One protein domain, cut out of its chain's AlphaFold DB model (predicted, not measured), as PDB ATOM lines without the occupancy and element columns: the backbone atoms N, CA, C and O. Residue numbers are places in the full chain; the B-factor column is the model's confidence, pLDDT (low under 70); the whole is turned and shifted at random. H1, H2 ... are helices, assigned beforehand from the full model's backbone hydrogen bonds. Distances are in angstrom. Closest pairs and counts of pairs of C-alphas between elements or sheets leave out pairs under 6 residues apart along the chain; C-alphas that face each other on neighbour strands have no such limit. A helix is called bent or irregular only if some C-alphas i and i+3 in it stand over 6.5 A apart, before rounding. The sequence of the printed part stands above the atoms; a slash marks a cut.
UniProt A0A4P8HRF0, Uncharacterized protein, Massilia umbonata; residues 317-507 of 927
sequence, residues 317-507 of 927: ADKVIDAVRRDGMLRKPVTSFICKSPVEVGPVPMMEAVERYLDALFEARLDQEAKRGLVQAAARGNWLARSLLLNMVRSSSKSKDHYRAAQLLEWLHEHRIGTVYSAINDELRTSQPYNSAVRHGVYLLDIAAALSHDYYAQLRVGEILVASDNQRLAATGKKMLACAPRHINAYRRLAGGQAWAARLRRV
ATOM      1  N   ALA A 317     197.035 248.634 219.204       75.00
ATOM      2  CA  ALA A 317     196.197 247.504 219.596       75.00
ATOM      3  C   ALA A 317     196.740 246.787 220.846       75.00
ATOM      4  O   ALA A 317     195.983 246.572 221.791       75.00
ATOM      5  N   ASP A 318     198.048 246.524 220.915       74.12
ATOM      6  CA  ASP A 318     198.703 245.887 222.067       74.12
ATOM      7  C   ASP A 318     198.500 246.688 223.358       74.12
ATOM      8  O   ASP A 318     198.148 246.134 224.401       74.12
ATOM      9  N   LYS A 319     198.624 248.021 223.284       84.12
ATOM     10  CA  LYS A 319     198.343 248.910 224.423       84.12
ATOM     11  C   LYS A 319     196.906 248.773 224.922       84.12
ATOM     12  O   LYS A 319     196.680 248.765 226.132       84.12
ATOM     13  N   VAL A 320     195.943 248.668 224.006       83.62
ATOM     14  CA  VAL A 320     194.530 248.467 224.349       83.62
ATOM     15  C   VAL A 320     194.318 247.084 224.967       83.62
ATOM     16  O   VAL A 320     193.647 246.981 225.991       83.62
ATOM     17  N   ILE A 321     194.937 246.033 224.421       77.19
ATOM     18  CA  ILE A 321     194.872 244.668 224.968       77.19
ATOM     19  C   ILE A 321     195.421 244.625 226.401       77.19
ATOM     20  O   ILE A 321     194.780 244.074 227.302       77.19
ATOM     21  N   ASP A 322     196.571 245.251 226.651       76.62
ATOM     22  CA  ASP A 322     197.173 245.329 227.985       76.62
ATOM     23  C   ASP A 322     196.351 246.167 228.970       76.62
ATOM     24  O   ASP A 322     196.381 245.927 230.185       76.62
ATOM     25  N   ALA A 323     195.621 247.166 228.479       81.94
ATOM     26  CA  ALA A 323     194.688 247.932 229.293       81.94
ATOM     27  C   ALA A 323     193.447 247.096 229.651       81.94
ATOM     28  O   ALA A 323     193.105 246.991 230.829       81.94
ATOM     29  N   VAL A 324     192.870 246.387 228.676       81.25
ATOM     30  CA  VAL A 324     191.737 245.467 228.865       81.25
ATOM     31  C   VAL A 324     192.067 244.351 229.857       81.25
ATOM     32  O   VAL A 324     191.252 244.038 230.722       81.25
ATOM     33  N   ARG A 325     193.278 243.781 229.810       74.44
ATOM     34  CA  ARG A 325     193.732 242.757 230.776       74.44
ATOM     35  C   ARG A 325     193.732 243.246 232.225       74.44
ATOM     36  O   ARG A 325     193.543 242.451 233.146       74.44
ATOM     37  N   ARG A 326     193.969 244.542 232.433       79.00
ATOM     38  CA  ARG A 326     193.985 245.186 233.756       79.00
ATOM     39  C   ARG A 326     192.630 245.771 234.143       79.00
ATOM     40  O   ARG A 326     192.478 246.246 235.269       79.00
ATOM     41  N   ASP A 327     191.651 245.711 233.249       77.81
ATOM     42  CA  ASP A 327     190.327 246.255 233.479       77.81
ATOM     43  C   ASP A 327     189.572 245.445 234.546       77.81
ATOM     44  O   ASP A 327     189.430 244.219 234.480       77.81
ATOM     45  N   GLY A 328     189.039 246.153 235.546       77.69
ATOM     46  CA  GLY A 328     188.210 245.572 236.598       77.69
ATOM     47  C   GLY A 328     186.919 244.928 236.079       77.69
ATOM     48  O   GLY A 328     186.316 244.129 236.802       77.69
ATOM     49  N   MET A 329     186.503 245.219 234.842       82.31
ATOM     50  CA  MET A 329     185.327 244.618 234.208       82.31
ATOM     51  C   MET A 329     185.414 243.089 234.123       82.31
ATOM     52  O   MET A 329     184.423 242.410 234.384       82.31
ATOM     53  N   LEU A 330     186.610 242.538 233.880       76.00
ATOM     54  CA  LEU A 330     186.844 241.087 233.803       76.00
ATOM     55  C   LEU A 330     186.569 240.355 235.127       76.00
ATOM     56  O   LEU A 330     186.455 239.133 235.156       76.00
ATOM     57  N   ARG A 331     186.476 241.082 236.247       80.31
ATOM     58  CA  ARG A 331     186.229 240.517 237.583       80.31
ATOM     59  C   ARG A 331     184.782 240.681 238.043       80.31
ATOM     60  O   ARG A 331     184.425 240.146 239.094       80.31
ATOM     61  N   LYS A 332     183.944 241.408 237.294       81.12
ATOM     62  CA  LYS A 332     182.553 241.640 237.689       81.12
ATOM     63  C   LYS A 332     181.710 240.373 237.523       81.12
ATOM     64  O   LYS A 332     181.846 239.662 236.527       81.12
ATOM     65  N   PRO A 333     180.814 240.072 238.478       83.81
ATOM     66  CA  PRO A 333     179.917 238.938 238.341       83.81
ATOM     67  C   PRO A 333     178.902 239.220 237.232       83.81
ATOM     68  O   PRO A 333     178.345 240.316 237.161       83.81
ATOM     69  N   VAL A 334     178.603 238.220 236.401       84.31
ATOM     70  CA  VAL A 334     177.633 238.369 235.302       84.31
ATOM     71  C   VAL A 334     176.239 238.777 235.796       84.31
ATOM     72  O   VAL A 334     175.522 239.508 235.121       84.31
ATOM     73  N   THR A 335     175.893 238.418 237.037       87.31
ATOM     74  CA  THR A 335     174.652 238.823 237.721       87.31
ATOM     75  C   THR A 335     174.549 240.324 238.005       87.31
ATOM     76  O   THR A 335     173.482 240.788 238.394       87.31
ATOM     77  N   SER A 336     175.631 241.091 237.831       91.62
ATOM     78  CA  SER A 336     175.620 242.558 237.929       91.62
ATOM     79  C   SER A 336     175.091 243.255 236.670       91.62
ATOM     80  O   SER A 336     175.108 244.480 236.602       91.62
ATOM     81  N   PHE A 337     174.624 242.490 235.678       94.25
ATOM     82  CA  PHE A 337     174.071 243.025 234.440       94.25
ATOM     83  C   PHE A 337     172.910 244.000 234.681       94.25
ATOM     84  O   PHE A 337     171.921 243.677 235.346       94.25
ATOM     85  N   ILE A 338     173.019 245.176 234.062       91.25
ATOM     86  CA  ILE A 338     171.985 246.210 234.023       91.25
ATOM     87  C   ILE A 338     171.724 246.541 232.557       91.25
ATOM     88  O   ILE A 338     172.632 246.954 231.834       91.25
ATOM     89  N   CYS A 339     170.475 246.375 232.131       91.88
ATOM     90  CA  CYS A 339     170.050 246.798 230.807       91.88
ATOM     91  C   CYS A 339     170.004 248.330 230.739       91.88
ATOM     92  O   CYS A 339     169.358 248.957 231.578       91.88
ATOM     93  N   LYS A 340     170.673 248.908 229.742       92.06
ATOM     94  CA  LYS A 340     170.623 250.335 229.409       92.06
ATOM     95  C   LYS A 340     170.222 250.494 227.949       92.06
ATOM     96  O   LYS A 340     170.590 249.657 227.124       92.06
ATOM     97  N   SER A 341     169.515 251.565 227.622       90.50
ATOM     98  CA  SER A 341     169.261 251.990 226.244       90.50
ATOM     99  C   SER A 341     170.497 252.657 225.623       90.50
ATOM    100  O   SER A 341     171.348 253.163 226.358       90.50
ATOM    101  N   PRO A 342     170.604 252.725 224.281       91.75
ATOM    102  CA  PRO A 342     171.769 253.319 223.644       91.75
ATOM    103  C   PRO A 342     172.039 254.773 224.045       91.75
ATOM    104  O   PRO A 342     173.200 255.149 224.183       91.75
ATOM    105  N   VAL A 343     170.984 255.553 224.304       90.25
ATOM    106  CA  VAL A 343     171.066 256.956 224.752       90.25
ATOM    107  C   VAL A 343     171.590 257.068 226.191       90.25
ATOM    108  O   VAL A 343     172.301 258.013 226.511       90.25
ATOM    109  N   GLU A 344     171.289 256.095 227.057       91.81
ATOM    110  CA  GLU A 344     171.817 256.040 228.433       91.81
ATOM    111  C   GLU A 344     173.292 255.612 228.494       91.81
ATOM    112  O   GLU A 344     173.957 255.818 229.511       91.81
ATOM    113  N   VAL A 345     173.796 254.973 227.434       89.75
ATOM    114  CA  VAL A 345     175.204 254.567 227.307       89.75
ATOM    115  C   VAL A 345     176.042 255.699 226.716       89.75
ATOM    116  O   VAL A 345     177.154 255.939 227.180       89.75
ATOM    117  N   GLY A 346     175.516 256.419 225.722       89.69
ATOM    118  CA  GLY A 346     176.218 257.530 225.090       89.69
ATOM    119  C   GLY A 346     175.451 258.163 223.925       89.69
ATOM    120  O   GLY A 346     174.329 257.761 223.613       89.69
ATOM    121  N   PRO A 347     176.049 259.152 223.238       90.38
ATOM    122  CA  PRO A 347     175.409 259.822 222.111       90.38
ATOM    123  C   PRO A 347     175.161 258.855 220.943       90.38
ATOM    124  O   PRO A 347     176.060 258.134 220.512       90.38
ATOM    125  N   VAL A 348     173.943 258.877 220.395       94.06
ATOM    126  CA  VAL A 348     173.524 258.062 219.235       94.06
ATOM    127  C   VAL A 348     172.865 258.894 218.119       94.06
ATOM    128  O   VAL A 348     171.747 258.599 217.692       94.06
ATOM    129  N   PRO A 349     173.519 259.961 217.616       92.50
ATOM    130  CA  PRO A 349     172.999 260.722 216.481       92.50
ATOM    131  C   PRO A 349     172.872 259.832 215.240       92.50
ATOM    132  O   PRO A 349     173.673 258.923 215.036       92.50
ATOM    133  N   MET A 350     171.882 260.100 214.387       94.94
ATOM    134  CA  MET A 350     171.617 259.292 213.184       94.94
ATOM    135  C   MET A 350     171.353 257.803 213.488       94.94
ATOM    136  O   MET A 350     171.800 256.924 212.754       94.94
ATOM    137  N   MET A 351     170.625 257.503 214.569       91.62
ATOM    138  CA  MET A 351     170.265 256.124 214.933       91.62
ATOM    139  C   MET A 351     169.493 255.391 213.819       91.62
ATOM    140  O   MET A 351     169.664 254.191 213.645       91.62
ATOM    141  N   GLU A 352     168.722 256.107 212.997       91.44
ATOM    142  CA  GLU A 352     168.052 255.547 211.813       91.44
ATOM    143  C   GLU A 352     169.036 254.938 210.803       91.44
ATOM    144  O   GLU A 352     168.754 253.898 210.216       91.44
ATOM    145  N   ALA A 353     170.223 255.535 210.637       90.50
ATOM    146  CA  ALA A 353     171.260 254.990 209.764       90.50
ATOM    147  C   ALA A 353     171.868 253.701 210.340       90.50
ATOM    148  O   ALA A 353     172.207 252.790 209.588       90.50
ATOM    149  N   VAL A 354     171.966 253.604 211.671       88.50
ATOM    150  CA  VAL A 354     172.399 252.384 212.368       88.50
ATOM    151  C   VAL A 354     171.358 251.276 212.228       88.50
ATOM    152  O   VAL A 354     171.715 250.149 211.906       88.50
ATOM    153  N   GLU A 355     170.076 251.595 212.413       86.56
ATOM    154  CA  GLU A 355     168.961 250.658 212.222       86.56
ATOM    155  C   GLU A 355     168.890 250.165 210.773       86.56
ATOM    156  O   GLU A 355     168.836 248.960 210.550       86.56
ATOM    157  N   ARG A 356     169.003 251.065 209.785       85.00
ATOM    158  CA  ARG A 356     169.046 250.691 208.363       85.00
ATOM    159  C   ARG A 356     170.249 249.812 208.038       85.00
ATOM    160  O   ARG A 356     170.110 248.854 207.284       85.00
ATOM    161  N   TYR A 357     171.420 250.124 208.594       83.75
ATOM    162  CA  TYR A 357     172.602 249.285 208.424       83.75
ATOM    163  C   TYR A 357     172.384 247.894 209.019       83.75
ATOM    164  O   TYR A 357     172.662 246.909 208.346       83.75
ATOM    165  N   LEU A 358     171.857 247.806 210.242       77.06
ATOM    166  CA  LEU A 358     171.556 246.535 210.896       77.06
ATOM    167  C   LEU A 358     170.486 245.737 210.142       77.06
ATOM    168  O   LEU A 358     170.668 244.542 209.954       77.06
ATOM    169  N   ASP A 359     169.419 246.367 209.651       76.19
ATOM    170  CA  ASP A 359     168.403 245.698 208.829       76.19
ATOM    171  C   ASP A 359     169.002 245.173 207.517       76.19
ATOM    172  O   ASP A 359     168.854 243.993 207.199       76.19
ATOM    173  N   ALA A 360     169.751 246.008 206.787       70.62
ATOM    174  CA  ALA A 360     170.424 245.608 205.549       70.62
ATOM    175  C   ALA A 360     171.434 244.476 205.790       70.62
ATOM    176  O   ALA A 360     171.566 243.560 204.974       70.62
ATOM    177  N   LEU A 361     172.118 244.519 206.931       64.19
ATOM    178  CA  LEU A 361     173.000 243.469 207.405       64.19
ATOM    179  C   LEU A 361     172.203 242.180 207.667       64.19
ATOM    180  O   LEU A 361     172.506 241.165 207.048       64.19
ATOM    181  N   PHE A 362     171.130 242.219 208.466       59.69
ATOM    182  CA  PHE A 362     170.264 241.071 208.792       59.69
ATOM    183  C   PHE A 362     169.481 240.491 207.612       59.69
ATOM    184  O   PHE A 362     169.014 239.346 207.680       59.69
ATOM    185  N   GLU A 363     169.317 241.247 206.535       63.81
ATOM    186  CA  GLU A 363     168.730 240.795 205.274       63.81
ATOM    187  C   GLU A 363     169.767 240.336 204.242       63.81
ATOM    188  O   GLU A 363     169.375 239.899 203.162       63.81
ATOM    189  N   ALA A 364     171.067 240.408 204.557       54.25
ATOM    190  CA  ALA A 364     172.165 240.157 203.620       54.25
ATOM    191  C   ALA A 364     172.093 241.026 202.343       54.25
ATOM    192  O   ALA A 364     172.540 240.631 201.267       54.25
ATOM    193  N   ARG A 365     171.549 242.242 202.461       64.19
ATOM    194  CA  ARG A 365     171.358 243.229 201.382       64.19
ATOM    195  C   ARG A 365     172.190 244.483 201.628       64.19
ATOM    196  O   ARG A 365     171.713 245.608 201.513       64.19
ATOM    197  N   LEU A 366     173.439 244.292 202.036       68.88
ATOM    198  CA  LEU A 366     174.269 245.388 202.515       68.88
ATOM    199  C   LEU A 366     174.768 246.264 201.354       68.88
ATOM    200  O   LEU A 366     175.755 245.941 200.687       68.88
ATOM    201  N   ASP A 367     174.070 247.374 201.119       75.44
ATOM    202  CA  ASP A 367     174.337 248.325 200.040       75.44
ATOM    203  C   ASP A 367     175.333 249.442 200.441       75.44
ATOM    204  O   ASP A 367     175.750 249.585 201.595       75.44
ATOM    205  N   GLN A 368     175.764 250.239 199.457       75.75
ATOM    206  CA  GLN A 368     176.715 251.339 199.673       75.75
ATOM    207  C   GLN A 368     176.101 252.546 200.397       75.75
ATOM    208  O   GLN A 368     176.828 253.392 200.918       75.75
ATOM    209  N   GLU A 369     174.780 252.677 200.422       82.75
ATOM    210  CA  GLU A 369     174.095 253.772 201.109       82.75
ATOM    211  C   GLU A 369     174.050 253.515 202.617       82.75
ATOM    212  O   GLU A 369     174.437 254.384 203.397       82.75
ATOM    213  N   ALA A 370     173.702 252.294 203.025       80.12
ATOM    214  CA  ALA A 370     173.732 251.826 204.403       80.12
ATOM    215  C   ALA A 370     175.142 251.937 205.005       80.12
ATOM    216  O   ALA A 370     175.301 252.429 206.123       80.12
ATOM    217  N   LYS A 371     176.187 251.562 204.248       82.50
ATOM    218  CA  LYS A 371     177.589 251.750 204.668       82.50
ATOM    219  C   LYS A 371     177.941 253.225 204.867       82.50
ATOM    220  O   LYS A 371     178.484 253.584 205.908       82.50
ATOM    221  N   ARG A 372     177.612 254.092 203.901       86.94
ATOM    222  CA  ARG A 372     177.868 255.542 204.007       86.94
ATOM    223  C   ARG A 372     177.124 256.163 205.188       86.94
ATOM    224  O   ARG A 372     177.716 256.943 205.930       86.94
ATOM    225  N   GLY A 373     175.866 255.778 205.398       87.94
ATOM    226  CA  GLY A 373     175.059 256.212 206.537       87.94
ATOM    227  C   GLY A 373     175.677 255.811 207.876       87.94
ATOM    228  O   GLY A 373     175.767 256.645 208.778       87.94
ATOM    229  N   LEU A 374     176.181 254.576 207.991       91.62
ATOM    230  CA  LEU A 374     176.879 254.110 209.191       91.62
ATOM    231  C   LEU A 374     178.145 254.933 209.473       91.62
ATOM    232  O   LEU A 374     178.362 255.364 210.605       91.62
ATOM    233  N   VAL A 375     178.960 255.196 208.446       91.44
ATOM    234  CA  VAL A 375     180.183 256.004 208.579       91.44
ATOM    235  C   VAL A 375     179.862 257.437 209.010       91.44
ATOM    236  O   VAL A 375     180.522 257.968 209.901       91.44
ATOM    237  N   GLN A 376     178.820 258.053 208.446       92.25
ATOM    238  CA  GLN A 376     178.376 259.393 208.848       92.25
ATOM    239  C   GLN A 376     177.864 259.426 210.292       92.25
ATOM    240  O   GLN A 376     178.211 260.340 211.045       92.25
ATOM    241  N   ALA A 377     177.088 258.421 210.708       93.19
ATOM    242  CA  ALA A 377     176.629 258.295 212.088       93.19
ATOM    243  C   ALA A 377     177.820 258.173 213.055       93.19
ATOM    244  O   ALA A 377     177.882 258.880 214.065       93.19
ATOM    245  N   ALA A 378     178.807 257.338 212.712       94.44
ATOM    246  CA  ALA A 378     180.030 257.162 213.488       94.44
ATOM    247  C   ALA A 378     180.852 258.460 213.577       94.44
ATOM    248  O   ALA A 378     181.303 258.828 214.665       94.44
ATOM    249  N   ALA A 379     180.982 259.203 212.475       92.56
ATOM    250  CA  ALA A 379     181.663 260.497 212.449       92.56
ATOM    251  C   ALA A 379     180.996 261.528 213.375       92.56
ATOM    252  O   ALA A 379     181.685 262.275 214.065       92.56
ATOM    253  N   ARG A 380     179.658 261.520 213.465       93.50
ATOM    254  CA  ARG A 380     178.886 262.436 214.327       93.50
ATOM    255  C   ARG A 380     178.863 262.062 215.807       93.50
ATOM    256  O   ARG A 380     178.217 262.755 216.585       93.50
ATOM    257  N   GLY A 381     179.545 260.995 216.216       89.06
ATOM    258  CA  GLY A 381     179.604 260.608 217.624       89.06
ATOM    259  C   GLY A 381     178.786 259.380 217.996       89.06
ATOM    260  O   GLY A 381     178.792 259.022 219.167       89.06
ATOM    261  N   ASN A 382     178.099 258.726 217.052       94.75
ATOM    262  CA  ASN A 382     177.285 257.554 217.371       94.75
ATOM    263  C   ASN A 382     178.169 256.367 217.773       94.75
ATOM    264  O   ASN A 382     178.849 255.763 216.940       94.75
ATOM    265  N   TRP A 383     178.155 256.030 219.063       93.62
ATOM    266  CA  TRP A 383     179.012 254.983 219.623       93.62
ATOM    267  C   TRP A 383     178.662 253.582 219.095       93.62
ATOM    268  O   TRP A 383     179.549 252.742 218.911       93.62
ATOM    269  N   LEU A 384     177.383 253.333 218.801       91.06
ATOM    270  CA  LEU A 384     176.917 252.064 218.246       91.06
ATOM    271  C   LEU A 384     177.349 251.936 216.782       91.06
ATOM    272  O   LEU A 384     177.821 250.880 216.365       91.06
ATOM    273  N   ALA A 385     177.299 253.039 216.028       92.38
ATOM    274  CA  ALA A 385     177.846 253.090 214.677       92.38
ATOM    275  C   ALA A 385     179.362 252.836 214.661       92.38
ATOM    276  O   ALA A 385     179.833 252.074 213.825       92.38
ATOM    277  N   ARG A 386     180.125 253.402 215.610       92.81
ATOM    278  CA  ARG A 386     181.570 253.128 215.768       92.81
ATOM    279  C   ARG A 386     181.862 251.668 216.112       92.81
ATOM    280  O   ARG A 386     182.814 251.100 215.587       92.81
ATOM    281  N   SER A 387     181.024 251.059 216.948       88.62
ATOM    282  CA  SER A 387     181.117 249.635 217.288       88.62
ATOM    283  C   SER A 387     180.917 248.739 216.066       88.62
ATOM    284  O   SER A 387     181.715 247.841 215.819       88.62
ATOM    285  N   LEU A 388     179.884 249.008 215.262       84.88
ATOM    286  CA  LEU A 388     179.618 248.265 214.026       84.88
ATOM    287  C   LEU A 388     180.687 248.532 212.959       84.88
ATOM    288  O   LEU A 388     181.085 247.621 212.234       84.88
ATOM    289  N   LEU A 389     181.193 249.765 212.904       85.31
ATOM    290  CA  LEU A 389     182.254 250.159 211.989       85.31
ATOM    291  C   LEU A 389     183.564 249.417 212.271       85.31
ATOM    292  O   LEU A 389     184.240 249.025 211.325       85.31
ATOM    293  N   LEU A 390     183.902 249.174 213.543       82.50
ATOM    294  CA  LEU A 390     185.095 248.410 213.910       82.50
ATOM    295  C   LEU A 390     185.119 247.039 213.221       82.50
ATOM    296  O   LEU A 390     186.137 246.665 212.642       82.50
ATOM    297  N   ASN A 391     183.996 246.319 213.239       69.75
ATOM    298  CA  ASN A 391     183.895 244.996 212.620       69.75
ATOM    299  C   ASN A 391     184.065 245.062 211.094       69.75
ATOM    300  O   ASN A 391     184.696 244.187 210.513       69.75
ATOM    301  N   MET A 392     183.566 246.126 210.456       73.94
ATOM    302  CA  MET A 392     183.710 246.345 209.012       73.94
ATOM    303  C   MET A 392     185.147 246.702 208.602       73.94
ATOM    304  O   MET A 392     185.595 246.335 207.520       73.94
ATOM    305  N   VAL A 393     185.858 247.453 209.444       74.81
ATOM    306  CA  VAL A 393     187.208 247.952 209.150       74.81
ATOM    307  C   VAL A 393     188.272 246.888 209.449       74.81
ATOM    308  O   VAL A 393     189.236 246.768 208.699       74.81
ATOM    309  N   ARG A 394     188.084 246.070 210.494       68.81
ATOM    310  CA  ARG A 394     189.017 244.991 210.879       68.81
ATOM    311  C   ARG A 394     189.100 243.841 209.878       68.81
ATOM    312  O   ARG A 394     190.109 243.152 209.859       68.81
ATOM    313  N   SER A 395     188.066 243.624 209.069       57.59
ATOM    314  CA  SER A 395     188.052 242.581 208.035       57.59
ATOM    315  C   SER A 395     188.694 243.025 206.711       57.59
ATOM    316  O   SER A 395     188.620 242.298 205.725       57.59
ATOM    317  N   SER A 396     189.240 244.244 206.639       58.94
ATOM    318  CA  SER A 396     189.873 244.781 205.431       58.94
ATOM    319  C   SER A 396     191.329 244.337 205.333       58.94
ATOM    320  O   SER A 396     192.052 244.421 206.314       58.94
ATOM    321  N   SER A 397     191.793 243.961 204.140       51.44
ATOM    322  CA  SER A 397     193.211 243.665 203.875       51.44
ATOM    323  C   SER A 397     194.089 244.918 203.737       51.44
ATOM    324  O   SER A 397     195.283 244.822 203.476       51.44
ATOM    325  N   LYS A 398     193.524 246.126 203.863       63.72
ATOM    326  CA  LYS A 398     194.262 247.378 203.644       63.72
ATOM    327  C   LYS A 398     194.958 247.836 204.929       63.72
ATOM    328  O   LYS A 398     194.303 248.113 205.930       63.72
ATOM    329  N   SER A 399     196.265 248.096 204.861       58.94
ATOM    330  CA  SER A 399     197.064 248.620 205.988       58.94
ATOM    331  C   SER A 399     196.520 249.922 206.603       58.94
ATOM    332  O   SER A 399     196.613 250.126 207.816       58.94
ATOM    333  N   LYS A 400     195.898 250.801 205.793       73.31
ATOM    334  CA  LYS A 400     195.215 252.013 206.290       73.31
ATOM    335  C   LYS A 400     194.044 251.668 207.215       73.31
ATOM    336  O   LYS A 400     193.884 252.308 208.250       73.31
ATOM    337  N   ASP A 401     193.290 250.626 206.886       76.81
ATOM    338  CA  ASP A 401     192.106 250.208 207.629       76.81
ATOM    339  C   ASP A 401     192.501 249.510 208.941       76.81
ATOM    340  O   ASP A 401     191.891 249.779 209.971       76.81
ATOM    341  N   HIS A 402     193.602 248.750 208.980       74.81
ATOM    342  CA  HIS A 402     194.148 248.216 210.240       74.81
ATOM    343  C   HIS A 402     194.468 249.317 211.266       74.81
ATOM    344  O   HIS A 402     194.155 249.185 212.452       74.81
ATOM    345  N   TYR A 403     195.030 250.448 210.824       82.94
ATOM    346  CA  TYR A 403     195.269 251.587 211.716       82.94
ATOM    347  C   TYR A 403     193.967 252.264 212.161       82.94
ATOM    348  O   TYR A 403     193.825 252.615 213.334       82.94
ATOM    349  N   ARG A 404     192.981 252.395 211.261       87.94
ATOM    350  CA  ARG A 404     191.641 252.901 211.610       87.94
ATOM    351  C   ARG A 404     190.936 251.997 212.623       87.94
ATOM    352  O   ARG A 404     190.319 252.502 213.560       87.94
ATOM    353  N   ALA A 405     191.077 250.680 212.495       85.31
ATOM    354  CA  ALA A 405     190.582 249.722 213.475       85.31
ATOM    355  C   ALA A 405     191.250 249.908 214.844       85.31
ATOM    356  O   ALA A 405     190.554 249.923 215.857       85.31
ATOM    357  N   ALA A 406     192.568 250.125 214.888       86.88
ATOM    358  CA  ALA A 406     193.277 250.397 216.137       86.88
ATOM    359  C   ALA A 406     192.815 251.710 216.807       86.88
ATOM    360  O   ALA A 406     192.653 251.749 218.026       86.88
ATOM    361  N   GLN A 407     192.536 252.764 216.029       91.44
ATOM    362  CA  GLN A 407     191.948 254.014 216.544       91.44
ATOM    363  C   GLN A 407     190.536 253.803 217.105       91.44
ATOM    364  O   GLN A 407     190.192 254.346 218.154       91.44
ATOM    365  N   LEU A 408     189.716 252.989 216.435       92.44
ATOM    366  CA  LEU A 408     188.386 252.630 216.925       92.44
ATOM    367  C   LEU A 408     188.457 251.788 218.207       92.44
ATOM    368  O   LEU A 408     187.685 252.046 219.126       92.44
ATOM    369  N   LEU A 409     189.380 250.825 218.301       89.12
ATOM    370  CA  LEU A 409     189.596 250.015 219.509       89.12
ATOM    371  C   LEU A 409     189.975 250.874 220.714       89.12
ATOM    372  O   LEU A 409     189.406 250.705 221.790       89.12
ATOM    373  N   GLU A 410     190.905 251.808 220.524       90.38
ATOM    374  CA  GLU A 410     191.325 252.749 221.561       90.38
ATOM    375  C   GLU A 410     190.151 253.620 222.020       90.38
ATOM    376  O   GLU A 410     189.860 253.676 223.215       90.38
ATOM    377  N   TRP A 411     189.397 254.191 221.075       92.88
ATOM    378  CA  TRP A 411     188.213 254.991 221.391       92.88
ATOM    379  C   TRP A 411     187.158 254.186 222.167       92.88
ATOM    380  O   TRP A 411     186.632 254.654 223.177       92.88
ATOM    381  N   LEU A 412     186.857 252.957 221.732       91.81
ATOM    382  CA  LEU A 412     185.879 252.082 222.391       91.81
ATOM    383  C   LEU A 412     186.325 251.693 223.804       91.81
ATOM    384  O   LEU A 412     185.495 251.663 224.713       91.81
ATOM    385  N   HIS A 413     187.621 251.442 224.002       90.31
ATOM    386  CA  HIS A 413     188.196 251.174 225.316       90.31
ATOM    387  C   HIS A 413     188.067 252.385 226.255       90.31
ATOM    388  O   HIS A 413     187.558 252.246 227.367       90.31
ATOM    389  N   GLU A 414     188.451 253.583 225.798       88.81
ATOM    390  CA  GLU A 414     188.343 254.830 226.575       88.81
ATOM    391  C   GLU A 414     186.904 255.121 227.022       88.81
ATOM    392  O   GLU A 414     186.670 255.588 228.138       88.81
ATOM    393  N   HIS A 415     185.930 254.782 226.175       90.12
ATOM    394  CA  HIS A 415     184.506 255.000 226.433       90.12
ATOM    395  C   HIS A 415     183.813 253.788 227.082       90.12
ATOM    396  O   HIS A 415     182.598 253.811 227.277       90.12
ATOM    397  N   ARG A 416     184.572 252.742 227.453       87.62
ATOM    398  CA  ARG A 416     184.086 251.504 228.095       87.62
ATOM    399  C   ARG A 416     182.955 250.813 227.325       87.62
ATOM    400  O   ARG A 416     181.987 250.335 227.916       87.62
ATOM    401  N   ILE A 417     183.083 250.763 226.004       91.31
ATOM    402  CA  ILE A 417     182.123 250.110 225.116       91.31
ATOM    403  C   ILE A 417     182.529 248.654 224.891       91.31
ATOM    404  O   ILE A 417     183.643 248.354 224.467       91.31
ATOM    405  N   GLY A 418     181.592 247.740 225.138       85.56
ATOM    406  CA  GLY A 418     181.840 246.305 225.258       85.56
ATOM    407  C   GLY A 418     182.368 245.613 224.008       85.56
ATOM    408  O   GLY A 418     183.037 244.586 224.127       85.56
ATOM    409  N   THR A 419     182.159 246.216 222.839       86.56
ATOM    410  CA  THR A 419     182.683 245.757 221.548       86.56
ATOM    411  C   THR A 419     184.197 245.543 221.584       86.56
ATOM    412  O   THR A 419     184.697 244.657 220.899       86.56
ATOM    413  N   VAL A 420     184.936 246.292 222.416       86.81
ATOM    414  CA  VAL A 420     186.385 246.095 222.596       86.81
ATOM    415  C   VAL A 420     186.725 244.697 223.133       86.81
ATOM    416  O   VAL A 420     187.665 244.070 222.651       86.81
ATOM    417  N   TYR A 421     185.946 244.163 224.084       84.00
ATOM    418  CA  TYR A 421     186.202 242.833 224.649       84.00
ATOM    419  C   TYR A 421     185.820 241.735 223.657       84.00
ATOM    420  O   TYR A 421     186.579 240.780 223.511       84.00
ATOM    421  N   SER A 422     184.698 241.893 222.939       74.69
ATOM    422  CA  SER A 422     184.299 240.990 221.848       74.69
ATOM    423  C   SER A 422     185.383 240.931 220.769       74.69
ATOM    424  O   SER A 422     185.836 239.855 220.391       74.69
ATOM    425  N   ALA A 423     185.880 242.098 220.355       73.12
ATOM    426  CA  ALA A 423     186.897 242.239 219.326       73.12
ATOM    427  C   ALA A 423     188.216 241.527 219.670       73.12
ATOM    428  O   ALA A 423     188.783 240.845 218.814       73.12
ATOM    429  N   ILE A 424     188.690 241.674 220.910       72.94
ATOM    430  CA  ILE A 424     189.912 241.020 221.403       72.94
ATOM    431  C   ILE A 424     189.693 239.512 221.578       72.94
ATOM    432  O   ILE A 424     190.583 238.722 221.273       72.94
ATOM    433  N   ASN A 425     188.512 239.096 222.045       69.56
ATOM    434  CA  ASN A 425     188.169 237.680 222.201       69.56
ATOM    435  C   ASN A 425     188.241 236.930 220.865       69.56
ATOM    436  O   ASN A 425     188.815 235.844 220.806       69.56
ATOM    437  N   ASP A 426     187.714 237.524 219.793       62.28
ATOM    438  CA  ASP A 426     187.739 236.933 218.451       62.28
ATOM    439  C   ASP A 426     189.178 236.765 217.923       62.28
ATOM    440  O   ASP A 426     189.506 235.749 217.317       62.28
ATOM    441  N   GLU A 427     190.075 237.707 218.223       60.41
ATOM    442  CA  GLU A 427     191.490 237.668 217.814       60.41
ATOM    443  C   GLU A 427     192.328 236.652 218.612       60.41
ATOM    444  O   GLU A 427     193.252 236.015 218.096       60.41
ATOM    445  N   LEU A 428     191.980 236.437 219.882       55.91
ATOM    446  CA  LEU A 428     192.598 235.398 220.708       55.91
ATOM    447  C   LEU A 428     192.146 233.989 220.299       55.91
ATOM    448  O   LEU A 428     192.931 233.048 220.391       55.91
ATOM    449  N   ARG A 429     190.909 233.834 219.813       53.41
ATOM    450  CA  ARG A 429     190.379 232.545 219.333       53.41
ATOM    451  C   ARG A 429     191.054 232.057 218.049       53.41
ATOM    452  O   ARG A 429     191.143 230.853 217.844       53.41
ATOM    453  N   THR A 430     191.524 232.966 217.194       43.38
ATOM    454  CA  THR A 430     192.140 232.627 215.899       43.38
ATOM    455  C   THR A 430     193.638 232.330 215.980       43.38
ATOM    456  O   THR A 430     194.199 231.820 215.013       43.38
ATOM    457  N   SER A 431     194.309 232.637 217.099       39.28
ATOM    458  CA  SER A 431     195.777 232.663 217.153       39.28
ATOM    459  C   SER A 431     196.466 231.435 217.768       39.28
ATOM    460  O   SER A 431     197.543 231.140 217.274       39.28
ATOM    461  N   GLN A 432     195.905 230.717 218.760       32.69
ATOM    462  CA  GLN A 432     196.364 229.419 219.342       32.69
ATOM    463  C   GLN A 432     195.351 228.946 220.428       32.69
ATOM    464  O   GLN A 432     194.526 229.765 220.840       32.69
ATOM    465  N   PRO A 433     195.374 227.689 220.948       35.03
ATOM    466  CA  PRO A 433     194.475 227.238 222.026       35.03
ATOM    467  C   PRO A 433     194.856 227.880 223.373       35.03
ATOM    468  O   PRO A 433     195.460 227.261 224.249       35.03
ATOM    469  N   TYR A 434     194.545 229.163 223.531       35.66
ATOM    470  CA  TYR A 434     194.826 229.915 224.744       35.66
ATOM    471  C   TYR A 434     193.742 229.674 225.801       35.66
ATOM    472  O   TYR A 434     192.543 229.721 225.529       35.66
ATOM    473  N   ASN A 435     194.185 229.429 227.034       41.91
ATOM    474  CA  ASN A 435     193.372 229.041 228.182       41.91
ATOM    475  C   ASN A 435     192.605 230.251 228.755       41.91
ATOM    476  O   ASN A 435     192.921 230.780 229.821       41.91
ATOM    477  N   SER A 436     191.613 230.756 228.024       45.28
ATOM    478  CA  SER A 436     190.688 231.760 228.550       45.28
ATOM    479  C   SER A 436     189.772 231.102 229.581       45.28
ATOM    480  O   SER A 436     189.063 230.148 229.260       45.28
ATOM    481  N   ALA A 437     189.767 231.614 230.811       50.44
ATOM    482  CA  ALA A 437     188.930 231.085 231.882       50.44
ATOM    483  C   ALA A 437     187.445 231.092 231.474       50.44
ATOM    484  O   ALA A 437     186.827 232.152 231.336       50.44
ATOM    485  N   VAL A 438     186.873 229.903 231.292       51.75
ATOM    486  CA  VAL A 438     185.440 229.719 231.056       51.75
ATOM    487  C   VAL A 438     184.716 229.847 232.394       51.75
ATOM    488  O   VAL A 438     185.073 229.192 233.374       51.75
ATOM    489  N   ARG A 439     183.685 230.694 232.456       50.44
ATOM    490  CA  ARG A 439     182.784 230.792 233.611       50.44
ATOM    491  C   ARG A 439     181.359 230.531 233.156       50.44
ATOM    492  O   ARG A 439     180.842 231.256 232.316       50.44
ATOM    493  N   HIS A 440     180.712 229.531 233.753       53.81
ATOM    494  CA  HIS A 440     179.314 229.183 233.458       53.81
ATOM    495  C   HIS A 440     179.068 228.873 231.966       53.81
ATOM    496  O   HIS A 440     178.043 229.262 231.418       53.81
ATOM    497  N   GLY A 441     180.033 228.230 231.295       54.00
ATOM    498  CA  GLY A 441     179.944 227.907 229.863       54.00
ATOM    499  C   GLY A 441     180.193 229.084 228.909       54.00
ATOM    500  O   GLY A 441     180.030 228.924 227.706       54.00
ATOM    501  N   VAL A 442     180.603 230.252 229.419       59.25
ATOM    502  CA  VAL A 442     180.853 231.470 228.632       59.25
ATOM    503  C   VAL A 442     182.276 231.980 228.877       59.25
ATOM    504  O   VAL A 442     182.780 231.939 230.003       59.25
ATOM    505  N   TYR A 443     182.936 232.487 227.834       68.00
ATOM    506  CA  TYR A 443     184.251 233.110 227.968       68.00
ATOM    507  C   TYR A 443     184.177 234.423 228.753       68.00
ATOM    508  O   TYR A 443     183.248 235.218 228.602       68.00
ATOM    509  N   LEU A 444     185.194 234.686 229.575       72.75
ATOM    510  CA  LEU A 444     185.238 235.871 230.437       72.75
ATOM    511  C   LEU A 444     185.110 237.198 229.665       72.75
ATOM    512  O   LEU A 444     184.473 238.132 230.151       72.75
ATOM    513  N   LEU A 445     185.683 237.270 228.461       77.56
ATOM    514  CA  LEU A 445     185.608 238.450 227.598       77.56
ATOM    515  C   LEU A 445     184.212 238.654 226.993       77.56
ATOM    516  O   LEU A 445     183.775 239.795 226.882       77.56
ATOM    517  N   ASP A 446     183.473 237.579 226.693       75.56
ATOM    518  CA  ASP A 446     182.076 237.671 226.245       75.56
ATOM    519  C   ASP A 446     181.173 238.199 227.376       75.56
ATOM    520  O   ASP A 446     180.308 239.047 227.153       75.56
ATOM    521  N   ILE A 447     181.421 237.767 228.620       81.00
ATOM    522  CA  ILE A 447     180.739 238.310 229.807       81.00
ATOM    523  C   ILE A 447     181.047 239.807 229.962       81.00
ATOM    524  O   ILE A 447     180.130 240.601 230.177       81.00
ATOM    525  N   ALA A 448     182.314 240.207 229.839       86.00
ATOM    526  CA  ALA A 448     182.719 241.608 229.955       86.00
ATOM    527  C   ALA A 448     182.122 242.490 228.847       86.00
ATOM    528  O   ALA A 448     181.669 243.600 229.140       86.00
ATOM    529  N   ALA A 449     182.041 241.983 227.614       88.38
ATOM    530  CA  ALA A 449     181.351 242.641 226.510       88.38
ATOM    531  C   ALA A 449     179.864 242.859 226.826       88.38
ATOM    532  O   ALA A 449     179.371 243.989 226.751       88.38
ATOM    533  N   ALA A 450     179.163 241.807 227.266       88.56
ATOM    534  CA  ALA A 450     177.739 241.877 227.592       88.56
ATOM    535  C   ALA A 450     177.444 242.862 228.740       88.56
ATOM    536  O   ALA A 450     176.489 243.642 228.669       88.56
ATOM    537  N   LEU A 451     178.289 242.866 229.779       91.44
ATOM    538  CA  LEU A 451     178.206 243.813 230.901       91.44
ATOM    539  C   LEU A 451     178.514 245.261 230.490       91.44
ATOM    540  O   LEU A 451     178.047 246.187 231.154       91.44
ATOM    541  N   SER A 452     179.253 245.455 229.398       91.31
ATOM    542  CA  SER A 452     179.703 246.762 228.900       91.31
ATOM    543  C   SER A 452     178.917 247.226 227.675       91.31
ATOM    544  O   SER A 452     179.440 247.917 226.809       91.31
ATOM    545  N   HIS A 453     177.633 246.873 227.606       87.44
ATOM    546  CA  HIS A 453     176.700 247.416 226.613       87.44
ATOM    547  C   HIS A 453     176.944 246.973 225.158       87.44
ATOM    548  O   HIS A 453     176.447 247.612 224.233       87.44
ATOM    549  N   ASP A 454     177.628 245.846 224.937       88.06
ATOM    550  CA  ASP A 454     177.576 245.147 223.649       88.06
ATOM    551  C   ASP A 454     176.268 244.344 223.561       88.06
ATOM    552  O   ASP A 454     176.115 243.278 224.162       88.06
ATOM    553  N   TYR A 455     175.292 244.887 222.829       85.06
ATOM    554  CA  TYR A 455     173.969 244.281 222.659       85.06
ATOM    555  C   TYR A 455     174.004 242.931 221.934       85.06
ATOM    556  O   TYR A 455     173.141 242.091 222.182       85.06
ATOM    557  N   TYR A 456     175.001 242.694 221.077       75.56
ATOM    558  CA  TYR A 456     175.181 241.404 220.416       75.56
ATOM    559  C   TYR A 456     175.711 240.366 221.415       75.56
ATOM    560  O   TYR A 456     175.177 239.258 221.518       75.56
ATOM    561  N   ALA A 457     176.711 240.736 222.219       79.25
ATOM    562  CA  ALA A 457     177.221 239.874 223.282       79.25
ATOM    563  C   ALA A 457     176.148 239.575 224.344       79.25
ATOM    564  O   ALA A 457     176.065 238.445 224.816       79.25
ATOM    565  N   GLN A 458     175.283 240.538 224.686       84.25
ATOM    566  CA  GLN A 458     174.143 240.309 225.591       84.25
ATOM    567  C   GLN A 458     173.212 239.207 225.086       84.25
ATOM    568  O   GLN A 458     172.774 238.378 225.881       84.25
ATOM    569  N   LEU A 459     172.935 239.169 223.780       72.75
ATOM    570  CA  LEU A 459     172.132 238.103 223.190       72.75
ATOM    571  C   LEU A 459     172.825 236.744 223.366       72.75
ATOM    572  O   LEU A 459     172.245 235.869 224.001       72.75
ATOM    573  N   ARG A 460     174.094 236.614 222.939       69.19
ATOM    574  CA  ARG A 460     174.874 235.360 223.050       69.19
ATOM    575  C   ARG A 460     175.021 234.859 224.489       69.19
ATOM    576  O   ARG A 460     174.801 233.687 224.781       69.19
ATOM    577  N   VAL A 461     175.427 235.738 225.406       75.88
ATOM    578  CA  VAL A 461     175.632 235.386 226.821       75.88
ATOM    579  C   VAL A 461     174.295 235.058 227.479       75.88
ATOM    580  O   VAL A 461     174.208 234.107 228.254       75.88
ATOM    581  N   GLY A 462     173.239 235.809 227.154       75.94
ATOM    582  CA  GLY A 462     171.902 235.568 227.682       75.94
ATOM    583  C   GLY A 462     171.366 234.187 227.316       75.94
ATOM    584  O   GLY A 462     170.848 233.489 228.182       75.94
ATOM    585  N   GLU A 463     171.570 233.777 226.069       70.94
ATOM    586  CA  GLU A 463     171.238 232.464 225.503       70.94
ATOM    587  C   GLU A 463     171.774 231.307 226.353       70.94
ATOM    588  O   GLU A 463     171.025 230.441 226.807       70.94
ATOM    589  N   ILE A 464     173.075 231.360 226.640       64.38
ATOM    590  CA  ILE A 464     173.790 230.323 227.384       64.38
ATOM    591  C   ILE A 464     173.350 230.324 228.851       64.38
ATOM    592  O   ILE A 464     173.128 229.270 229.444       64.38
ATOM    593  N   LEU A 465     173.172 231.506 229.450       74.81
ATOM    594  CA  LEU A 465     172.797 231.613 230.860       74.81
ATOM    595  C   LEU A 465     171.353 231.189 231.141       74.81
ATOM    596  O   LEU A 465     171.081 230.730 232.249       74.81
ATOM    597  N   VAL A 466     170.428 231.318 230.182       75.06
ATOM    598  CA  VAL A 466     169.034 230.866 230.353       75.06
ATOM    599  C   VAL A 466     168.934 229.350 230.514       75.06
ATOM    600  O   VAL A 466     168.048 228.892 231.233       75.06
ATOM    601  N   ALA A 467     169.856 228.592 229.919       70.38
ATOM    602  CA  ALA A 467     169.940 227.140 230.068       70.38
ATOM    603  C   ALA A 467     170.599 226.690 231.390       70.38
ATOM    604  O   ALA A 467     170.760 225.497 231.619       70.38
ATOM    605  N   SER A 468     171.008 227.621 232.261       69.56
ATOM    606  CA  SER A 468     171.658 227.294 233.532       69.56
ATOM    607  C   SER A 468     170.663 226.823 234.597       69.56
ATOM    608  O   SER A 468     169.660 227.489 234.853       69.56
ATOM    609  N   ASP A 469     171.030 225.773 235.338       73.12
ATOM    610  CA  ASP A 469     170.296 225.308 236.528       73.12
ATOM    611  C   ASP A 469     170.295 226.334 237.682       73.12
ATOM    612  O   ASP A 469     169.496 226.261 238.619       73.12
ATOM    613  N   ASN A 470     171.182 227.335 237.636       79.31
ATOM    614  CA  ASN A 470     171.224 228.402 238.627       79.31
ATOM    615  C   ASN A 470     170.187 229.486 238.300       79.31
ATOM    616  O   ASN A 470     170.377 230.306 237.399       79.31
ATOM    617  N   GLN A 471     169.133 229.573 239.116       85.69
ATOM    618  CA  GLN A 471     168.034 230.526 238.928       85.69
ATOM    619  C   GLN A 471     168.476 231.995 238.813       85.69
ATOM    620  O   GLN A 471     167.869 232.761 238.063       85.69
ATOM    621  N   ARG A 472     169.539 232.415 239.521       85.19
ATOM    622  CA  ARG A 472     170.056 233.794 239.427       85.19
ATOM    623  C   ARG A 472     170.733 234.047 238.080       85.19
ATOM    624  O   ARG A 472     170.593 235.140 237.529       85.19
ATOM    625  N   LEU A 473     171.443 233.053 237.547       78.69
ATOM    626  CA  LEU A 473     172.067 233.127 236.225       78.69
ATOM    627  C   LEU A 473     171.013 233.076 235.121       78.69
ATOM    628  O   LEU A 473     171.019 233.954 234.263       78.69
ATOM    629  N   ALA A 474     170.038 232.171 235.215       78.94
ATOM    630  CA  ALA A 474     168.921 232.098 234.276       78.94
ATOM    631  C   ALA A 474     168.093 233.392 234.251       78.94
ATOM    632  O   ALA A 474     167.762 233.907 233.183       78.94
ATOM    633  N   ALA A 475     167.810 233.990 235.415       84.69
ATOM    634  CA  ALA A 475     167.141 235.290 235.495       84.69
ATOM    635  C   ALA A 475     167.981 236.418 234.874       84.69
ATOM    636  O   ALA A 475     167.438 237.311 234.223       84.69
ATOM    637  N   THR A 476     169.303 236.375 235.048       88.75
ATOM    638  CA  THR A 476     170.232 237.315 234.405       88.75
ATOM    639  C   THR A 476     170.226 237.134 232.886       88.75
ATOM    640  O   THR A 476     170.109 238.122 232.165       88.75
ATOM    641  N   GLY A 477     170.249 235.893 232.396       82.06
ATOM    642  CA  GLY A 477     170.171 235.589 230.969       82.06
ATOM    643  C   GLY A 477     168.872 236.088 230.334       82.06
ATOM    644  O   GLY A 477     168.907 236.755 229.303       82.06
ATOM    645  N   LYS A 478     167.728 235.906 231.011       85.56
ATOM    646  CA  LYS A 478     166.433 236.471 230.577       85.56
ATOM    647  C   LYS A 478     166.471 238.000 230.479       85.56
ATOM    648  O   LYS A 478     165.947 238.561 229.520       85.56
ATOM    649  N   LYS A 479     167.108 238.683 231.442       91.31
ATOM    650  CA  LYS A 479     167.294 240.146 231.393       91.31
ATOM    651  C   LYS A 479     168.148 240.573 230.197       91.31
ATOM    652  O   LYS A 479     167.829 241.583 229.576       91.31
ATOM    653  N   MET A 480     169.207 239.826 229.880       87.56
ATOM    654  CA  MET A 480     170.081 240.112 228.737       87.56
ATOM    655  C   MET A 480     169.353 239.921 227.400       87.56
ATOM    656  O   MET A 480     169.353 240.837 226.579       87.56
ATOM    657  N   LEU A 481     168.642 238.799 227.226       82.31
ATOM    658  CA  LEU A 481     167.853 238.515 226.019       82.31
ATOM    659  C   LEU A 481     166.744 239.544 225.777       82.31
ATOM    660  O   LEU A 481     166.450 239.880 224.635       82.31
ATOM    661  N   ALA A 482     166.145 240.080 226.842       85.56
ATOM    662  CA  ALA A 482     165.133 241.126 226.726       85.56
ATOM    663  C   ALA A 482     165.720 242.507 226.375       85.56
ATOM    664  O   ALA A 482     164.994 243.367 225.878       85.56
ATOM    665  N   CYS A 483     167.009 242.752 226.635       87.62
ATOM    666  CA  CYS A 483     167.577 244.098 226.592       87.62
ATOM    667  C   CYS A 483     167.749 244.648 225.168       87.62
ATOM    668  O   CYS A 483     167.221 245.715 224.851       87.62
ATOM    669  N   ALA A 484     168.443 243.921 224.287       79.94
ATOM    670  CA  ALA A 484     168.688 244.383 222.919       79.94
ATOM    671  C   ALA A 484     167.385 244.560 222.101       79.94
ATOM    672  O   ALA A 484     167.188 245.642 221.540       79.94
ATOM    673  N   PRO A 485     166.432 243.601 222.105       80.44
ATOM    674  CA  PRO A 485     165.138 243.751 221.431       80.44
ATOM    675  C   PRO A 485     164.277 244.882 222.003       80.44
ATOM    676  O   PRO A 485     163.429 245.448 221.314       80.44
ATOM    677  N   ARG A 486     164.463 245.240 223.278       85.69
ATOM    678  CA  ARG A 486     163.737 246.361 223.882       85.69
ATOM    679  C   ARG A 486     164.184 247.698 223.299       85.69
ATOM    680  O   ARG A 486     163.328 248.551 223.082       85.69
ATOM    681  N   HIS A 487     165.471 247.872 223.016       85.38
ATOM    682  CA  HIS A 487     166.037 249.189 222.709       85.38
ATOM    683  C   HIS A 487     166.486 249.403 221.260       85.38
ATOM    684  O   HIS A 487     166.688 250.550 220.874       85.38
ATOM    685  N   ILE A 488     166.619 248.343 220.465       82.56
ATOM    686  CA  ILE A 488     167.029 248.419 219.059       82.56
ATOM    687  C   ILE A 488     166.007 247.641 218.230       82.56
ATOM    688  O   ILE A 488     165.764 246.451 218.456       82.56
ATOM    689  N   ASN A 489     165.380 248.327 217.279       79.38
ATOM    690  CA  ASN A 489     164.247 247.797 216.528       79.38
ATOM    691  C   ASN A 489     164.668 246.631 215.626       79.38
ATOM    692  O   ASN A 489     163.923 245.656 215.525       79.38
ATOM    693  N   ALA A 490     165.870 246.683 215.047       71.56
ATOM    694  CA  ALA A 490     166.432 245.600 214.246       71.56
ATOM    695  C   ALA A 490     166.541 244.296 215.060       71.56
ATOM    696  O   ALA A 490     166.059 243.252 214.626       71.56
ATOM    697  N   TYR A 491     167.034 244.354 216.305       73.00
ATOM    698  CA  TYR A 491     167.051 243.189 217.202       73.00
ATOM    699  C   TYR A 491     165.642 242.759 217.652       73.00
ATOM    700  O   TYR A 491     165.407 241.573 217.875       73.00
ATOM    701  N   ARG A 492     164.670 243.681 217.739       74.00
ATOM    702  CA  ARG A 492     163.261 243.347 218.033       74.00
ATOM    703  C   ARG A 492     162.593 242.561 216.914       74.00
ATOM    704  O   ARG A 492     161.931 241.562 217.187       74.00
ATOM    705  N   ARG A 493     162.784 242.999 215.667       68.25
ATOM    706  CA  ARG A 493     162.284 242.308 214.468       68.25
ATOM    707  C   ARG A 493     162.865 240.897 214.352       68.25
ATOM    708  O   ARG A 493     162.186 239.996 213.875       68.25
ATOM    709  N   LEU A 494     164.082 240.693 214.855       54.50
ATOM    710  CA  LEU A 494     164.734 239.386 214.919       54.50
ATOM    711  C   LEU A 494     164.240 238.483 216.061       54.50
ATOM    712  O   LEU A 494     164.163 237.272 215.872       54.50
ATOM    713  N   ALA A 495     163.901 239.040 217.227       52.28
ATOM    714  CA  ALA A 495     163.499 238.273 218.412       52.28
ATOM    715  C   ALA A 495     162.098 237.630 218.311       52.28
ATOM    716  O   ALA A 495     161.782 236.724 219.078       52.28
ATOM    717  N   GLY A 496     161.263 238.069 217.362       46.78
ATOM    718  CA  GLY A 496     159.912 237.540 217.120       46.78
ATOM    719  C   GLY A 496     159.843 236.166 216.436       46.78
ATOM    720  O   GLY A 496     158.748 235.686 216.164       46.78
ATOM    721  N   GLY A 497     160.976 235.518 216.154       40.56
ATOM    722  CA  GLY A 497     161.019 234.162 215.609       40.56
ATOM    723  C   GLY A 497     162.150 233.355 216.234       40.56
ATOM    724  O   GLY A 497     163.214 233.893 216.535       40.56
ATOM    725  N   GLN A 498     161.970 232.038 216.359       41.03
ATOM    726  CA  GLN A 498     163.015 231.084 216.777       41.03
ATOM    727  C   GLN A 498     164.256 231.048 215.841       41.03
ATOM    728  O   GLN A 498     165.118 230.187 215.961       41.03
ATOM    729  N   ALA A 499     164.379 232.009 214.922       44.91
ATOM    730  CA  ALA A 499     165.436 232.170 213.933       44.91
ATOM    731  C   ALA A 499     166.570 233.119 214.373       44.91
ATOM    732  O   ALA A 499     167.493 233.364 213.595       44.91
ATOM    733  N   TRP A 500     166.523 233.678 215.583       40.09
ATOM    734  CA  TRP A 500     167.457 234.720 216.021       40.09
ATOM    735  C   TRP A 500     168.928 234.244 216.091       40.09
ATOM    736  O   TRP A 500     169.811 234.933 215.579       40.09
ATOM    737  N   ALA A 501     169.192 233.026 216.583       42.03
ATOM    738  CA  ALA A 501     170.533 232.419 216.609       42.03
ATOM    739  C   ALA A 501     171.031 232.002 215.206       42.03
ATOM    740  O   ALA A 501     172.216 232.095 214.886       42.03
ATOM    741  N   ALA A 502     170.110 231.609 214.319       40.81
ATOM    742  CA  ALA A 502     170.400 231.229 212.933       40.81
ATOM    743  C   ALA A 502     170.623 232.440 211.999       40.81
ATOM    744  O   ALA A 502     171.157 232.297 210.896       40.81
ATOM    745  N   ARG A 503     170.187 233.640 212.404       37.81
ATOM    746  CA  ARG A 503     170.253 234.862 211.585       37.81
ATOM    747  C   ARG A 503     171.397 235.798 211.976       37.81
ATOM    748  O   ARG A 503     171.941 236.446 211.089       37.81
ATOM    749  N   LEU A 504     171.825 235.805 213.242       36.62
ATOM    750  CA  LEU A 504     173.058 236.487 213.671       36.62
ATOM    751  C   LEU A 504     174.326 235.823 213.104       36.62
ATOM    752  O   LEU A 504     175.261 236.537 212.752       36.62
ATOM    753  N   ARG A 505     174.312 234.495 212.890       40.69
ATOM    754  CA  ARG A 505     175.362 233.773 212.136       40.69
ATOM    755  C   ARG A 505     175.507 234.292 210.696       40.69
ATOM    756  O   ARG A 505     176.567 234.759 210.309       40.69
ATOM    757  N   ARG A 506     174.391 234.414 209.963       34.56
ATOM    758  CA  ARG A 506     174.338 234.914 208.567       34.56
ATOM    759  C   ARG A 506     174.897 236.323 208.324       34.56
ATOM    760  O   ARG A 506     175.120 236.700 207.181       34.56
ATOM    761  N   VAL A 507     175.055 237.115 209.375       37.88
ATOM    762  CA  VAL A 507     175.447 238.527 209.318       37.88
ATOM    763  C   VAL A 507     176.910 238.752 209.644       37.88
ATOM    764  O   VAL A 507     177.531 239.657 209.090       37.88
TER     765      VAL A 507
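What this domain is: This is residues 317 to 507 of the 927 residues of an uncharacterized protein of Massilia umbonata (UniProt A0A4P8HRF0). Nine helices, H4 to H12, follow one another round a rough ring, with the helical hairpins H4 and H5, H6 and H7, H8 and H9, and H10 and H11 set in turn and H12 coming back to H4. H1 packs on H7, H2 on H9 and H13 on the end of H4, while residues 429 to 434 stick out from the body. The printed part has 191 residues with thirteen named helices, H1 to H13 in chain order, and no named strand; 135 residues are in the helices, and the class is all helix. The whole is compact, with a radius of gyration of the C-alphas of 16.1 A, and rounded, spanning 46 by 39 by 30 A.

How they stand to each other: H1, residues 317 to 326, touches residues 406 to 413 of H7, residues 399 to 414, at a shallow tilt of 23 degrees, the same way; their closest C-alphas, Ala 317 and Ala 406, are 5.4 A apart. H2, residues 328 to 331, touches H9, residues 444 to 451, closest at the C-alphas of Leu 330 and Ala 448, 5.7 A. H3, residues 342 to 345, touches no helix; it is close to but not clearly touching H6, residues 383 to 394. H4, residues 351 to 362, and H5, residues 368 to 379, form a hairpin at a steep tilt of 42 degrees, opposite ways, with the closest C-alphas, Tyr 357 and Ala 370, 4.9 A apart. H5 touches H6 at a steep tilt of 59 degrees, closest at the C-alphas of Ala 378 and Ala 385, 4.8 A. H6 and H7 form a hairpin at a shallow tilt of 33 degrees, only just short of steep, with the closest C-alphas, Val 393 and Asp 401, 5.6 A apart. H7 touches H8, residues 419 to 431, at a steep tilt of 51 degrees, closest at the C-alphas of Leu 409 and Val 420, 5.9 A. H8 and H9 form a hairpin at a shallow tilt of 20 degrees, with the closest C-alphas, Tyr 421 and Ala 449, 5.2 A apart. H9 touches H10, residues 455 to 466, closest at the C-alphas of Ala 450 and Gln 458, 4.4 A. H10 and H11, residues 471 to 487, form a hairpin at a shallow tilt of 29 degrees, with the closest C-alphas, Gly 462 and Gly 477, 3.7 A apart. H11 and H12, residues 489 to 495, touch only at the corner, closest at the C-alphas of Pro 485 and Arg 492, 3.9 A. H12 touches H4, closest at the C-alphas of Ala 490 and Asp 359, 5.8 A. H13, residues 500 to 507, touches H4 about perpendicular at 87 degrees, closest at the C-alphas of Val 507 and Phe 362, 5.8 A. H6 and H10, for instance, are apart. Every O i to N i+4 pair is within hydrogen-bond range in H4, H5, H7, H9, H10 and H12; H1 has 5 of 6, H6 7 of 8, H8 8 of 9, H11 11 of 13 and H13 1 of 4, with 3 of 5 O i to N i+3 pairs, and H2 and H3 are too short for an O i to N i+4 pair.

Where its parts are: H1 begins at C-alpha 317, (196.197, 247.504, 219.596). H7 is 23.2 A long and H8 19.0 A. H11 is 24.8 A long and only just irregular, with C-alphas 481 and 484 6.7 A apart. H13 ends at C-alpha 507, (175.447, 238.527, 209.318).

The domain as a whole: The two C-alphas farthest apart, those of Lys 400 and Gln 471, are 47.6 A apart. The printed part has no cut, and its one long link is H8 to H9, residues 432 to 443. The mean pLDDT of the printed part is 75.9; 50 residues are under 70, among them 425 to 443 and 493 to 507.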